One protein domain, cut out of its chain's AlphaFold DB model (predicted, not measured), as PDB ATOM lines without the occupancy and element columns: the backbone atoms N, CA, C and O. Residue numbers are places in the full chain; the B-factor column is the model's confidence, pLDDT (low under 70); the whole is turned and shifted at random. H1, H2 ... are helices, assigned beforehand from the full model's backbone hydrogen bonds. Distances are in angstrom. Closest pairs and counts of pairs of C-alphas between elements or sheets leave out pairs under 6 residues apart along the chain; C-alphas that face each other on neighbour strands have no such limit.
ATOM      1  N   VAL A  61     171.688 223.446 258.472       70.56
ATOM      2  CA  VAL A  61     171.602 223.823 259.901       70.56
ATOM      3  C   VAL A  61     172.934 223.839 260.674       70.56
ATOM      4  O   VAL A  61     173.344 222.854 261.286       70.56
ATOM      5  N   VAL A  62     173.574 225.009 260.745       84.19
ATOM      6  CA  VAL A  62     174.706 225.237 261.659       84.19
ATOM      7  C   VAL A  62     174.188 225.490 263.082       84.19
ATOM      8  O   VAL A  62     173.281 226.308 263.255       84.19
ATOM      9  N   PRO A  63     174.747 224.835 264.121       89.25
ATOM     10  CA  PRO A  63     174.335 225.078 265.499       89.25
ATOM     11  C   PRO A  63     174.488 226.551 265.896       89.25
ATOM     12  O   PRO A  63     175.530 227.162 265.657       89.25
ATOM     13  N   VAL A  64     173.489 227.101 266.593       89.75
ATOM     14  CA  VAL A  64     173.463 228.511 267.034       89.75
ATOM     15  C   VAL A  64     174.721 228.895 267.816       89.75
ATOM     16  O   VAL A  64     175.265 229.984 267.628       89.75
ATOM     17  N   ALA A  65     175.215 227.994 268.670       91.56
ATOM     18  CA  ALA A  65     176.437 228.211 269.438       91.56
ATOM     19  C   ALA A  65     177.670 228.405 268.537       91.56
ATOM     20  O   ALA A  65     178.488 229.282 268.802       91.56
ATOM     21  N   VAL A  66     177.772 227.640 267.443       91.94
ATOM     22  CA  VAL A  66     178.882 227.737 266.482       91.94
ATOM     23  C   VAL A  66     178.815 229.065 265.735       91.94
ATOM     24  O   VAL A  66     179.812 229.780 265.694       91.94
ATOM     25  N   THR A  67     177.645 229.448 265.218       92.00
ATOM     26  CA  THR A  67     177.487 230.737 264.525       92.00
ATOM     27  C   THR A  67     177.772 231.912 265.455       92.00
ATOM     28  O   THR A  67     178.464 232.844 265.066       92.00
ATOM     29  N   THR A  68     177.334 231.837 266.714       93.81
ATOM     30  CA  THR A  68     177.622 232.870 267.722       93.81
ATOM     31  C   THR A  68     179.125 232.976 268.005       93.81
ATOM     32  O   THR A  68     179.672 234.078 268.041       93.81
ATOM     33  N   ALA A  69     179.817 231.841 268.151       95.50
ATOM     34  CA  ALA A  69     181.265 231.818 268.352       95.50
ATOM     35  C   ALA A  69     182.026 232.375 267.136       95.50
ATOM     36  O   ALA A  69     182.982 233.135 267.306       95.50
ATOM     37  N   LEU A  70     181.592 232.058 265.915       95.69
ATOM     38  CA  LEU A  70     182.169 232.604 264.683       95.69
ATOM     39  C   LEU A  70     181.905 234.105 264.538       95.69
ATOM     40  O   LEU A  70     182.821 234.847 264.181       95.69
ATOM     41  N   SER A  71     180.698 234.561 264.887       96.62
ATOM     42  CA  SER A  71     180.335 235.978 264.948       96.62
ATOM     43  C   SER A  71     181.231 236.770 265.882       96.62
ATOM     44  O   SER A  71     181.493 237.925 265.591       96.62
ATOM     45  N   PHE A  72     181.744 236.176 266.959       97.94
ATOM     46  CA  PHE A  72     182.757 236.820 267.794       97.94
ATOM     47  C   PHE A  72     184.159 236.725 267.177       97.94
ATOM     48  O   PHE A  72     184.871 237.721 267.043       97.94
ATOM     49  N   THR A  73     184.565 235.508 266.813       97.75
ATOM     50  CA  THR A  73     185.966 235.170 266.526       97.75
ATOM     51  C   THR A  73     186.456 235.781 265.219       97.75
ATOM     52  O   THR A  73     187.579 236.278 265.166       97.75
ATOM     53  N   VAL A  74     185.635 235.786 264.162       97.81
ATOM     54  CA  VAL A  74     186.049 236.338 262.862       97.81
ATOM     55  C   VAL A  74     186.278 237.853 262.953       97.81
ATOM     56  O   VAL A  74     187.395 238.285 262.657       97.81
ATOM     57  N   PRO A  75     185.321 238.670 263.438       98.12
ATOM     58  CA  PRO A  75     185.550 240.101 263.632       98.12
ATOM     59  C   PRO A  75     186.666 240.401 264.634       98.12
ATOM     60  O   PRO A  75     187.410 241.355 264.430       98.12
ATOM     61  N   PHE A  76     186.849 239.574 265.670       98.25
ATOM     62  CA  PHE A  76     187.984 239.686 266.590       98.25
ATOM     63  C   PHE A  76     189.333 239.573 265.872       98.25
ATOM     64  O   PHE A  76     190.199 240.437 266.034       98.25
ATOM     65  N   VAL A  77     189.514 238.542 265.044       97.88
ATOM     66  CA  VAL A  77     190.749 238.362 264.270       97.88
ATOM     67  C   VAL A  77     190.936 239.524 263.297       97.88
ATOM     68  O   VAL A  77     192.032 240.075 263.221       97.88
ATOM     69  N   VAL A  78     189.872 239.943 262.605       97.62
ATOM     70  CA  VAL A  78     189.921 241.072 261.665       97.62
ATOM     71  C   VAL A  78     190.283 242.377 262.371       97.62
ATOM     72  O   VAL A  78     191.143 243.095 261.873       97.62
ATOM     73  N   GLY A  79     189.706 242.672 263.538       96.50
ATOM     74  CA  GLY A  79     190.042 243.857 264.332       96.50
ATOM     75  C   GLY A  79     191.501 243.860 264.779       96.50
ATOM     76  O   GLY A  79     192.203 244.854 264.601       96.50
ATOM     77  N   ASN A  80     192.004 242.720 265.261       96.75
ATOM     78  CA  ASN A  80     193.414 242.575 265.631       96.75
ATOM     79  C   ASN A  80     194.350 242.763 264.424       96.75
ATOM     80  O   ASN A  80     195.355 243.460 264.527       96.75
ATOM     81  N   ILE A  81     194.032 242.175 263.268       96.06
ATOM     82  CA  ILE A  81     194.847 242.315 262.053       96.06
ATOM     83  C   ILE A  81     194.796 243.753 261.526       96.06
ATOM     84  O   ILE A  81     195.841 244.353 261.286       96.06
ATOM     85  N   PHE A  82     193.602 244.323 261.364       95.62
ATOM     86  CA  PHE A  82     193.421 245.662 260.812       95.62
ATOM     87  C   PHE A  82     194.128 246.714 261.663       95.62
ATOM     88  O   PHE A  82     194.884 247.527 261.133       95.62
ATOM     89  N   ASN A  83     193.958 246.651 262.986       94.69
ATOM     90  CA  ASN A  83     194.539 247.647 263.872       94.69
ATOM     91  C   ASN A  83     196.068 247.500 263.994       94.69
ATOM     92  O   ASN A  83     196.752 248.481 264.262       94.69
ATOM     93  N   ARG A  84     196.654 246.324 263.709       93.44
ATOM     94  CA  ARG A  84     198.118 246.185 263.538       93.44
ATOM     95  C   ARG A  84     198.650 246.957 262.331       93.44
ATOM     96  O   ARG A  84     199.755 247.482 262.404       93.44
ATOM     97  N   PHE A  85     197.888 247.033 261.239       92.50
ATOM     98  CA  PHE A  85     198.290 247.780 260.042       92.50
ATOM     99  C   PHE A  85     198.009 249.275 260.163       92.50
ATOM    100  O   PHE A  85     198.843 250.098 259.788       92.50
ATOM    101  N   LYS A  86     196.835 249.632 260.686       91.31
ATOM    102  CA  LYS A  86     196.424 251.016 260.901       91.31
ATOM    103  C   LYS A  86     196.040 251.197 262.359       91.31
ATOM    104  O   LYS A  86     194.889 251.000 262.722       91.31
ATOM    105  N   GLN A  87     197.029 251.574 263.163       89.38
ATOM    106  CA  GLN A  87     196.847 251.856 264.583       89.38
ATOM    107  C   GLN A  87     195.895 253.038 264.750       89.38
ATOM    108  O   GLN A  87     196.174 254.139 264.265       89.38
ATOM    109  N   ASN A  88     194.761 252.782 265.391       89.44
ATOM    110  CA  ASN A  88     193.749 253.778 265.672       89.44
ATOM    111  C   ASN A  88     193.045 253.469 267.004       89.44
ATOM    112  O   ASN A  88     192.565 252.351 267.231       89.44
ATOM    113  N   ASP A  89     192.950 254.481 267.864       91.50
ATOM    114  CA  ASP A  89     192.366 254.370 269.206       91.50
ATOM    115  C   ASP A  89     190.829 254.322 269.206       91.50
ATOM    116  O   ASP A  89     190.210 253.976 270.215       91.50
ATOM    117  N   MET A  90     190.197 254.597 268.063       94.19
ATOM    118  CA  MET A  90     188.748 254.495 267.871       94.19
ATOM    119  C   MET A  90     188.286 253.038 267.714       94.19
ATOM    120  O   MET A  90     187.148 252.714 268.046       94.19
ATOM    121  N   GLY A  91     189.156 252.125 267.262       92.62
ATOM    122  CA  GLY A  91     188.820 250.706 267.069       92.62
ATOM    123  C   GLY A  91     188.263 250.024 268.332       92.62
ATOM    124  O   GLY A  91     187.200 249.401 268.272       92.62
ATOM    125  N   PRO A  92     188.917 250.159 269.501       95.88
ATOM    126  CA  PRO A  92     188.394 249.667 270.772       95.88
ATOM    127  C   PRO A  92     187.065 250.281 271.202       95.88
ATOM    128  O   PRO A  92     186.362 249.634 271.967       95.88
ATOM    129  N   GLN A  93     186.707 251.490 270.759       95.31
ATOM    130  CA  GLN A  93     185.500 252.202 271.205       95.31
ATOM    131  C   GLN A  93     184.206 251.643 270.593       95.31
ATOM    132  O   GLN A  93     183.111 251.960 271.055       95.31
ATOM    133  N   LEU A  94     184.313 250.742 269.612       95.81
ATOM    134  CA  LEU A  94     183.174 250.106 268.944       95.81
ATOM    135  C   LEU A  94     182.239 249.324 269.874       95.81
ATOM    136  O   LEU A  94     181.094 249.066 269.506       95.81
ATOM    137  N   TRP A  95     182.676 248.976 271.086       96.44
ATOM    138  CA  TRP A  95     181.790 248.376 272.084       96.44
ATOM    139  C   TRP A  95     180.593 249.283 272.425       96.44
ATOM    140  O   TRP A  95     179.508 248.773 272.702       96.44
ATOM    141  N   LEU A  96     180.754 250.611 272.348       96.25
ATOM    142  CA  LEU A  96     179.664 251.573 272.536       96.25
ATOM    143  C   LEU A  96     178.641 251.481 271.403       96.25
ATOM    144  O   LEU A  96     177.441 251.449 271.659       96.25
ATOM    145  N   VAL A  97     179.113 251.365 270.158       96.44
ATOM    146  CA  VAL A  97     178.250 251.161 268.984       96.44
ATOM    147  C   VAL A  97     177.471 249.854 269.124       96.44
ATOM    148  O   VAL A  97     176.267 249.829 268.881       96.44
ATOM    149  N   ALA A  98     178.128 248.788 269.595       96.50
ATOM    150  CA  ALA A  98     177.477 247.510 269.880       96.50
ATOM    151  C   ALA A  98     176.360 247.656 270.923       96.50
ATOM    152  O   ALA A  98     175.263 247.134 270.736       96.50
ATOM    153  N   PHE A  99     176.629 248.388 272.006       97.38
ATOM    154  CA  PHE A  99     175.657 248.618 273.069       97.38
ATOM    155  C   PHE A  99     174.449 249.429 272.583       97.38
ATOM    156  O   PHE A  99     173.311 249.040 272.841       97.38
ATOM    157  N   ILE A 100     174.683 250.514 271.837       97.19
ATOM    158  CA  ILE A 100     173.624 251.350 271.253       97.19
ATOM    159  C   ILE A 100     172.769 250.532 270.282       97.19
ATOM    160  O   ILE A 100     171.542 250.566 270.373       97.19
ATOM    161  N   TRP A 101     173.404 249.765 269.391       95.75
ATOM    162  CA  TRP A 101     172.713 248.874 268.461       95.75
ATOM    163  C   TRP A 101     171.816 247.885 269.205       95.75
ATOM    164  O   TRP A 101     170.618 247.805 268.937       95.75
ATOM    165  N   PHE A 102     172.378 247.171 270.182       96.38
ATOM    166  CA  PHE A 102     171.638 246.176 270.947       96.38
ATOM    167  C   PHE A 102     170.452 246.793 271.690       96.38
ATOM    168  O   PHE A 102     169.354 246.247 271.635       96.38
ATOM    169  N   MET A 103     170.637 247.953 272.327       96.56
ATOM    170  CA  MET A 103     169.552 248.667 273.006       96.56
ATOM    171  C   MET A 103     168.445 249.091 272.040       96.56
ATOM    172  O   MET A 103     167.271 248.877 272.339       96.56
ATOM    173  N   GLY A 104     168.800 249.622 270.868       96.44
ATOM    174  CA  GLY A 104     167.825 249.971 269.833       96.44
ATOM    175  C   GLY A 104     166.993 248.765 269.393       96.44
ATOM    176  O   GLY A 104     165.765 248.838 269.347       96.44
ATOM    177  N   ILE A 105     167.646 247.626 269.151       95.38
ATOM    178  CA  ILE A 105     166.974 246.384 268.753       95.38
ATOM    179  C   ILE A 105     166.121 245.799 269.892       95.38
ATOM    180  O   ILE A 105     165.019 245.316 269.638       95.38
ATOM    181  N   VAL A 106     166.573 245.871 271.148       94.62
ATOM    182  CA  VAL A 106     165.787 245.431 272.314       94.62
ATOM    183  C   VAL A 106     164.516 246.262 272.465       94.62
ATOM    184  O   VAL A 106     163.442 245.686 272.628       94.62
ATOM    185  N   LEU A 107     164.612 247.591 272.380       95.06
ATOM    186  CA  LEU A 107     163.446 248.476 272.455       95.06
ATOM    187  C   LEU A 107     162.462 248.196 271.317       95.06
ATOM    188  O   LEU A 107     161.264 248.078 271.563       95.06
ATOM    189  N   TRP A 108     162.970 248.005 270.099       93.81
ATOM    190  CA  TRP A 108     162.148 247.637 268.950       93.81
ATOM    191  C   TRP A 108     161.420 246.297 269.148       93.81
ATOM    192  O   TRP A 108     160.228 246.189 268.869       93.81
ATOM    193  N   VAL A 109     162.096 245.282 269.695       91.38
ATOM    194  CA  VAL A 109     161.473 243.987 270.016       91.38
ATOM    195  C   VAL A 109     160.435 244.102 271.125       91.38
ATOM    196  O   VAL A 109     159.408 243.423 271.072       91.38
ATOM    197  N   LEU A 110     160.667 244.939 272.135       91.69
ATOM    198  CA  LEU A 110     159.688 245.155 273.196       91.69
ATOM    199  C   LEU A 110     158.396 245.770 272.651       91.69
ATOM    200  O   LEU A 110     157.328 245.299 273.034       91.69
ATOM    201  N   ASP A 111     158.506 246.713 271.716       92.19
ATOM    202  CA  ASP A 111     157.369 247.409 271.102       92.19
ATOM    203  C   ASP A 111     156.579 246.552 270.093       92.19
ATOM    204  O   ASP A 111     155.420 246.837 269.797       92.19
ATOM    205  N   MET A 112     157.156 245.457 269.583       88.12
ATOM    206  CA  MET A 112     156.448 244.595 268.632       88.12
ATOM    207  C   MET A 112     155.232 243.888 269.262       88.12
ATOM    208  O   MET A 112     155.372 243.272 270.332       88.12
ATOM    209  N   PRO A 113     154.060 243.907 268.588       87.00
ATOM    210  CA  PRO A 113     152.876 243.193 269.047       87.00
ATOM    211  C   PRO A 113     153.130 241.686 268.999       87.00
ATOM    212  O   PRO A 113     153.677 241.188 268.024       87.00
ATOM    213  N   THR A 114     152.724 240.961 270.041       84.44
ATOM    214  CA  THR A 114     152.881 239.502 270.101       84.44
ATOM    215  C   THR A 114     151.668 238.795 269.503       84.44
ATOM    216  O   THR A 114     150.541 239.009 269.956       84.44
ATOM    217  N   GLY A 115     151.889 237.937 268.508       79.12
ATOM    218  CA  GLY A 115     150.866 237.089 267.893       79.12
ATOM    219  C   GLY A 115     150.613 235.756 268.626       79.12
ATOM    220  O   GLY A 115     151.359 235.384 269.528       79.12
ATOM    221  N   PRO A 116     149.583 234.982 268.223       75.69
ATOM    222  CA  PRO A 116     149.238 233.689 268.833       75.69
ATOM    223  C   PRO A 116     150.273 232.568 268.606       75.69
ATOM    224  O   PRO A 116     150.244 231.574 269.324       75.69
ATOM    225  N   ASN A 117     151.184 232.722 267.636       77.06
ATOM    226  CA  ASN A 117     152.313 231.806 267.395       77.06
ATOM    227  C   ASN A 117     153.641 232.332 267.968       77.06
ATOM    228  O   ASN A 117     154.699 231.756 267.726       77.06
ATOM    229  N   GLU A 118     153.585 233.442 268.694       81.19
ATOM    230  CA  GLU A 118     154.727 234.081 269.328       81.19
ATOM    231  C   GLU A 118     154.569 233.980 270.846       81.19
ATOM    232  O   GLU A 118     153.590 233.434 271.358       81.19
ATOM    233  N   CYS A 119     155.537 234.507 271.586       80.06
ATOM    234  CA  CYS A 119     155.574 234.532 273.047       80.06
ATOM    235  C   CYS A 119     154.437 235.384 273.684       80.06
ATOM    236  O   CYS A 119     154.697 236.379 274.356       80.06
ATOM    237  N   TYR A 120     153.165 235.017 273.475       74.00
ATOM    238  CA  TYR A 120     151.962 235.806 273.793       74.00
ATOM    239  C   TYR A 120     151.713 235.998 275.298       74.00
ATOM    240  O   TYR A 120     151.133 236.994 275.716       74.00
ATOM    241  N   HIS A 121     152.174 235.058 276.126       80.06
ATOM    242  CA  HIS A 121     152.063 235.116 277.592       80.06
ATOM    243  C   HIS A 121     153.409 235.329 278.287       80.06
ATOM    244  O   HIS A 121     153.544 235.050 279.476       80.06
ATOM    245  N   CYS A 122     154.420 235.770 277.546       83.75
ATOM    246  CA  CYS A 122     155.753 235.941 278.089       83.75
ATOM    247  C   CYS A 122     155.921 237.327 278.695       83.75
ATOM    248  O   CYS A 122     155.534 238.332 278.098       83.75
ATOM    249  N   ASP A 123     156.587 237.380 279.842       89.12
ATOM    250  CA  ASP A 123     157.034 238.647 280.409       89.12
ATOM    251  C   ASP A 123     158.089 239.306 279.507       89.12
ATOM    252  O   ASP A 123     158.774 238.647 278.716       89.12
ATOM    253  N   ALA A 124     158.288 240.617 279.671       89.50
ATOM    254  CA  ALA A 124     159.273 241.382 278.900       89.50
ATOM    255  C   ALA A 124     160.686 240.762 278.948       89.50
ATOM    256  O   ALA A 124     161.377 240.686 277.933       89.50
ATOM    257  N   SER A 125     161.104 240.256 280.113       90.94
ATOM    258  CA  SER A 125     162.402 239.593 280.285       90.94
ATOM    259  C   SER A 125     162.490 238.268 279.523       90.94
ATOM    260  O   SER A 125     163.496 238.003 278.865       90.94
ATOM    261  N   GLN A 126     161.432 237.454 279.557       90.19
ATOM    262  CA  GLN A 126     161.351 236.191 278.821       90.19
ATOM    263  C   GLN A 126     161.349 236.431 277.311       90.19
ATOM    264  O   GLN A 126     162.060 235.735 276.585       90.19
ATOM    265  N   LYS A 127     160.624 237.456 276.848       89.50
ATOM    266  CA  LYS A 127     160.600 237.888 275.445       89.50
ATOM    267  C   LYS A 127     162.012 238.209 274.950       89.50
ATOM    268  O   LYS A 127     162.442 237.663 273.936       89.50
ATOM    269  N   ILE A 128     162.767 239.024 275.692       92.06
ATOM    270  CA  ILE A 128     164.158 239.379 275.354       92.06
ATOM    271  C   ILE A 128     165.056 238.136 275.377       92.06
ATOM    272  O   ILE A 128     165.811 237.897 274.433       92.06
ATOM    273  N   PHE A 129     164.968 237.324 276.433       92.62
ATOM    274  CA  PHE A 129     165.821 236.149 276.593       92.62
ATOM    275  C   PHE A 129     165.623 235.136 275.460       92.62
ATOM    276  O   PHE A 129     166.599 234.688 274.859       92.62
ATOM    277  N   LEU A 130     164.375 234.812 275.122       90.38
ATOM    278  CA  LEU A 130     164.060 233.857 274.059       90.38
ATOM    279  C   LEU A 130     164.432 234.383 272.666       90.38
ATOM    280  O   LEU A 130     164.870 233.600 271.828       90.38
ATOM    281  N   THR A 131     164.331 235.696 272.443       90.56
ATOM    282  CA  THR A 131     164.666 236.322 271.152       90.56
ATOM    283  C   THR A 131     166.179 236.402 270.914       90.56
ATOM    284  O   THR A 131     166.641 236.193 269.792       90.56
ATOM    285  N   PHE A 132     166.971 236.697 271.953       93.06
ATOM    286  CA  PHE A 132     168.394 237.028 271.785       93.06
ATOM    287  C   PHE A 132     169.374 236.035 272.423       93.06
ATOM    288  O   PHE A 132     170.460 235.826 271.881       93.06
ATOM    289  N   ALA A 133     169.040 235.436 273.564       90.12
ATOM    290  CA  ALA A 133     170.001 234.692 274.388       90.12
ATOM    291  C   ALA A 133     169.776 233.173 274.391       90.12
ATOM    292  O   ALA A 133     170.702 232.408 274.653       90.12
ATOM    293  N   SER A 134     168.558 232.722 274.101       88.62
ATOM    294  CA  SER A 134     168.226 231.303 274.054       88.62
ATOM    295  C   SER A 134     168.912 230.604 272.875       88.62
ATOM    296  O   SER A 134     168.880 231.083 271.738       88.62
ATOM    297  N   PHE A 135     169.513 229.443 273.143       84.75
ATOM    298  CA  PHE A 135     170.177 228.600 272.138       84.75
ATOM    299  C   PHE A 135     169.287 227.476 271.596       84.75
ATOM    300  O   PHE A 135     169.592 226.909 270.550       84.75
ATOM    301  N   THR A 136     168.219 227.132 272.316       83.62
ATOM    302  CA  THR A 136     167.390 225.942 272.053       83.62
ATOM    303  C   THR A 136     165.990 226.279 271.572       83.62
ATOM    304  O   THR A 136     165.328 225.447 270.963       83.62
ATOM    305  N   SER A 137     165.516 227.480 271.889       84.31
ATOM    306  CA  SER A 137     164.133 227.894 271.673       84.31
ATOM    307  C   SER A 137     164.091 229.325 271.169       84.31
ATOM    308  O   SER A 137     164.985 230.116 271.482       84.31
ATOM    309  N   ASP A 138     163.060 229.648 270.402       84.44
ATOM    310  CA  ASP A 138     162.835 230.985 269.873       84.44
ATOM    311  C   ASP A 138     161.529 231.567 270.418       84.44
ATOM    312  O   ASP A 138     160.615 230.818 270.764       84.44
ATOM    313  N   SER A 139     161.448 232.892 270.510       83.25
ATOM    314  CA  SER A 139     160.213 233.599 270.848       83.25
ATOM    315  C   SER A 139     159.217 233.619 269.684       83.25
ATOM    316  O   SER A 139     158.049 233.940 269.901       83.25
ATOM    317  N   GLY A 140     159.680 233.306 268.467       83.88
ATOM    318  CA  GLY A 140     158.905 233.406 267.230       83.88
ATOM    319  C   GLY A 140     158.865 234.826 266.660       83.88
ATOM    320  O   GLY A 140     158.448 235.003 265.520       83.88
ATOM    321  N   LEU A 141     159.347 235.827 267.408       85.75
ATOM    322  CA  LEU A 141     159.431 237.201 266.925       85.75
ATOM    323  C   LEU A 141     160.530 237.335 265.871       85.75
ATOM    324  O   LEU A 141     161.589 236.710 265.967       85.75
ATOM    325  N   ILE A 142     160.294 238.206 264.886       87.88
ATOM    326  CA  ILE A 142     161.209 238.413 263.752       87.88
ATOM    327  C   ILE A 142     161.473 237.081 263.023       87.88
ATOM    328  O   ILE A 142     162.614 236.763 262.701       87.88
ATOM    329  N   ASP A 143     160.450 236.241 262.845       87.50
ATOM    330  CA  ASP A 143     160.563 234.922 262.196       87.50
ATOM    331  C   ASP A 143     161.648 234.008 262.812       87.50
ATOM    332  O   ASP A 143     162.300 233.206 262.133       87.50
ATOM    333  N   GLY A 144     161.908 234.171 264.110       86.69
ATOM    334  CA  GLY A 144     162.974 233.473 264.829       86.69
ATOM    335  C   GLY A 144     164.401 233.892 264.459       86.69
ATOM    336  O   GLY A 144     165.376 233.178 264.704       86.69
ATOM    337  N   GLN A 145     164.543 235.072 263.856       89.31
ATOM    338  CA  GLN A 145     165.816 235.666 263.449       89.31
ATOM    339  C   GLN A 145     166.324 236.714 264.448       89.31
ATOM    340  O   GLN A 145     167.262 237.454 264.148       89.31
ATOM    341  N   GLY A 146     165.768 236.771 265.663       90.88
ATOM    342  CA  GLY A 146     166.185 237.730 266.692       90.88
ATOM    343  C   GLY A 146     167.694 237.725 266.960       90.88
ATOM    344  O   GLY A 146     168.326 238.780 267.049       90.88
ATOM    345  N   ARG A 147     168.312 236.540 266.971       93.50
ATOM    346  CA  ARG A 147     169.770 236.379 267.114       93.50
ATOM    347  C   ARG A 147     170.559 236.956 265.938       93.50
ATOM    348  O   ARG A 147     171.622 237.528 266.165       93.50
ATOM    349  N   LEU A 148     170.049 236.830 264.712       93.00
ATOM    350  CA  LEU A 148     170.697 237.328 263.496       93.00
ATOM    351  C   LEU A 148     170.759 238.860 263.471       93.00
ATOM    352  O   LEU A 148     171.752 239.413 263.010       93.00
ATOM    353  N   VAL A 149     169.726 239.539 263.978       93.62
ATOM    354  CA  VAL A 149     169.624 241.010 263.944       93.62
ATOM    355  C   VAL A 149     170.161 241.665 265.225       93.62
ATOM    356  O   VAL A 149     170.770 242.732 265.176       93.62
ATOM    357  N   GLY A 150     169.966 241.036 266.383       94.19
ATOM    358  CA  GLY A 150     170.413 241.566 267.672       94.19
ATOM    359  C   GLY A 150     171.761 241.002 268.105       94.19
ATOM    360  O   GLY A 150     172.776 241.699 268.118       94.19
ATOM    361  N   THR A 151     171.774 239.725 268.478       95.44
ATOM    362  CA  THR A 151     172.891 239.098 269.198       95.44
ATOM    363  C   THR A 151     174.168 239.019 268.373       95.44
ATOM    364  O   THR A 151     175.223 239.448 268.829       95.44
ATOM    365  N   TRP A 152     174.099 238.481 267.158       96.12
ATOM    366  CA  TRP A 152     175.279 238.218 266.337       96.12
ATOM    367  C   TRP A 152     176.003 239.490 265.870       96.12
ATOM    368  O   TRP A 152     177.225 239.518 266.016       96.12
ATOM    369  N   PRO A 153     175.321 240.559 265.406       96.44
ATOM    370  CA  PRO A 153     175.974 241.833 265.097       96.44
ATOM    371  C   PRO A 153     176.603 242.479 266.332       96.44
ATOM    372  O   PRO A 153     177.723 242.979 266.275       96.44
ATOM    373  N   THR A 154     175.912 242.423 267.474       97.38
ATOM    374  CA  THR A 154     176.417 242.981 268.736       97.38
ATOM    375  C   THR A 154     177.700 242.273 269.162       97.38
ATOM    376  O   THR A 154     178.716 242.912 269.433       97.38
ATOM    377  N   VAL A 155     177.684 240.940 269.163       97.50
ATOM    378  CA  VAL A 155     178.848 240.112 269.499       97.50
ATOM    379  C   VAL A 155     179.988 240.325 268.496       97.50
ATOM    380  O   VAL A 155     181.146 240.350 268.907       97.50
ATOM    381  N   ALA A 156     179.683 240.547 267.215       97.94
ATOM    382  CA  ALA A 156     180.670 240.885 266.194       97.94
ATOM    383  C   ALA A 156     181.375 242.219 266.458       97.94
ATOM    384  O   ALA A 156     182.605 242.283 266.430       97.94
ATOM    385  N   LEU A 157     180.619 243.271 266.770       98.19
ATOM    386  CA  LEU A 157     181.179 244.580 267.108       98.19
ATOM    387  C   LEU A 157     182.041 244.514 268.379       98.19
ATOM    388  O   LEU A 157     183.139 245.072 268.407       98.19
ATOM    389  N   ILE A 158     181.595 243.775 269.399       98.06
ATOM    390  CA  ILE A 158     182.374 243.542 270.626       98.06
ATOM    391  C   ILE A 158     183.658 242.764 270.319       98.06
ATOM    392  O   ILE A 158     184.735 243.161 270.764       98.06
ATOM    393  N   GLY A 159     183.570 241.677 269.546       97.69
ATOM    394  CA  GLY A 159     184.728 240.881 269.141       97.69
ATOM    395  C   GLY A 159     185.770 241.740 268.432       97.69
ATOM    396  O   GLY A 159     186.936 241.754 268.831       97.69
ATOM    397  N   TYR A 160     185.334 242.540 267.457       98.31
ATOM    398  CA  TYR A 160     186.191 243.487 266.749       98.31
ATOM    399  C   TYR A 160     186.851 244.509 267.682       98.31
ATOM    400  O   TYR A 160     188.056 244.751 267.571       98.31
ATOM    401  N   ALA A 161     186.095 245.096 268.615       97.69
ATOM    402  CA  ALA A 161     186.610 246.070 269.575       97.69
ATOM    403  C   ALA A 161     187.716 245.470 270.463       97.69
ATOM    404  O   ALA A 161     188.779 246.070 270.638       97.69
ATOM    405  N   ILE A 162     187.506 244.252 270.976       97.69
ATOM    406  CA  ILE A 162     188.500 243.542 271.796       97.69
ATOM    407  C   ILE A 162     189.744 243.207 270.962       97.69
ATOM    408  O   ILE A 162     190.864 243.459 271.413       97.69
ATOM    409  N   GLY A 163     189.563 242.692 269.744       96.31
ATOM    410  CA  GLY A 163     190.667 242.385 268.831       96.31
ATOM    411  C   GLY A 163     191.512 243.620 268.518       96.31
ATOM    412  O   GLY A 163     192.736 243.588 268.644       96.31
ATOM    413  N   SER A 164     190.853 244.739 268.211       95.81
ATOM    414  CA  SER A 164     191.503 246.033 267.987       95.81
ATOM    415  C   SER A 164     192.296 246.492 269.214       95.81
ATOM    416  O   SER A 164     193.443 246.913 269.076       95.81
ATOM    417  N   LYS A 165     191.743 246.356 270.424       95.31
ATOM    418  CA  LYS A 165     192.426 246.733 271.674       95.31
ATOM    419  C   LYS A 165     193.690 245.916 271.927       95.31
ATOM    420  O   LYS A 165     194.701 246.464 272.360       95.31
ATOM    421  N   MET A 166     193.650 244.612 271.654       94.38
ATOM    422  CA  MET A 166     194.815 243.741 271.832       94.38
ATOM    423  C   MET A 166     195.980 244.124 270.914       94.38
ATOM    424  O   MET A 166     197.134 243.986 271.315       94.38
ATOM    425  N   ALA A 167     195.690 244.632 269.716       92.31
ATOM    426  CA  ALA A 167     196.705 245.085 268.773       92.31
ATOM    427  C   ALA A 167     197.411 246.386 269.193       92.31
ATOM    428  O   ALA A 167     198.582 246.548 268.862       92.31
ATOM    429  N   LEU A 168     196.736 247.288 269.918       88.38
ATOM    430  CA  LEU A 168     197.343 248.541 270.402       88.38
ATOM    431  C   LEU A 168     198.376 248.276 271.501       88.38
ATOM    432  O   LEU A 168     199.482 248.803 271.464       88.38
ATOM    433  N   LYS A 169     198.059 247.364 272.431       70.12
ATOM    434  CA  LYS A 169     198.925 247.031 273.576       70.12
ATOM    435  C   LYS A 169     200.317 246.520 273.170       70.12
ATOM    436  O   LYS A 169     201.242 246.578 273.968       70.12
ATOM    437  N   SER A 170     200.480 246.018 271.944       60.28
ATOM    438  CA  SER A 170     201.776 245.556 271.435       60.28
ATOM    439  C   SER A 170     202.777 246.686 271.158       60.28
ATOM    440  O   SER A 170     203.929 246.377 270.873       60.28
ATOM    441  N   LYS A 171     202.350 247.955 271.161       51.59
ATOM    442  CA  LYS A 171     203.213 249.111 270.885       51.59
ATOM    443  C   LYS A 171     203.757 249.769 272.161       51.59
ATOM    444  O   LYS A 171     204.810 250.393 272.104       51.59
ATOM    445  N   ASP A 172     203.064 249.594 273.286       53.19
ATOM    446  CA  ASP A 172     203.436 250.168 274.589       53.19
ATOM    447  C   ASP A 172     204.312 249.228 275.444       53.19
ATOM    448  O   ASP A 172     204.632 249.551 276.590       53.19
ATOM    449  N   ALA A 173     204.655 248.047 274.918       49.38
ATOM    450  CA  ALA A 173     205.494 247.029 275.556       49.38
ATOM    451  C   ALA A 173     206.799 246.848 274.776       49.38
ATOM    452  O   ALA A 173     207.844 246.664 275.440       49.38
TER     453      ALA A 173
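What this domain is: This is residues 61 to 173 of the 173 residues of an uncharacterized protein of mine drainage metagenome (UniProt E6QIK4). Three long helices make one slab, H5 in the middle between H1 and H2. H3, H4 and loop residues 112 to 123 form a small head where H5 begins. The printed part, 113 residues with five named helices, H1 to H5, is all helix, loose, with a radius of gyration of the C-alphas of 16.6 A, and spans 57 by 29 by 17 A.

How they stand to each other: Start at the hub, H5, residues 146 to 168. H1, residues 64 to 85, touches it at a shallow tilt of 32 degrees, the same way; its closest C-alphas, Phe 76 and Tyr 160, are 4.2 A apart. H2, residues 91 to 111, touches H5 at a shallow tilt of 13 degrees, opposite ways; the closest C-alphas, Pro 92 and Ala 161, are 4.2 A apart. H3, residues 124 to 133, touches H5 at residues 146 to 151 alone, a steep tilt of 62 degrees; the closest C-alphas, Phe 132 and Arg 147, are 4.9 A apart. H4, residues 141 to 144, is close to H3 but not clearly touching, C-alphas Leu 141 and Thr 131 being closest at 6.8 A. Each O i to N i+4 pair is within hydrogen-bond range in H3, against 17 of 18 in H1, 14 of 17 in H2 and 17 of 19 in H5.

Where its parts are: Find C-alpha 146 at (166.185, 237.730, 266.692); H5 runs 33.2 A to C-alpha 168 at (197.343, 248.541, 270.402). H1 is 32.2 A long and H2 31.9 A.

The domain as a whole: The printed part has no cut. The link from H2 to H3 is long, 12 residues. Confidence is under 70 at residues 170 to 173.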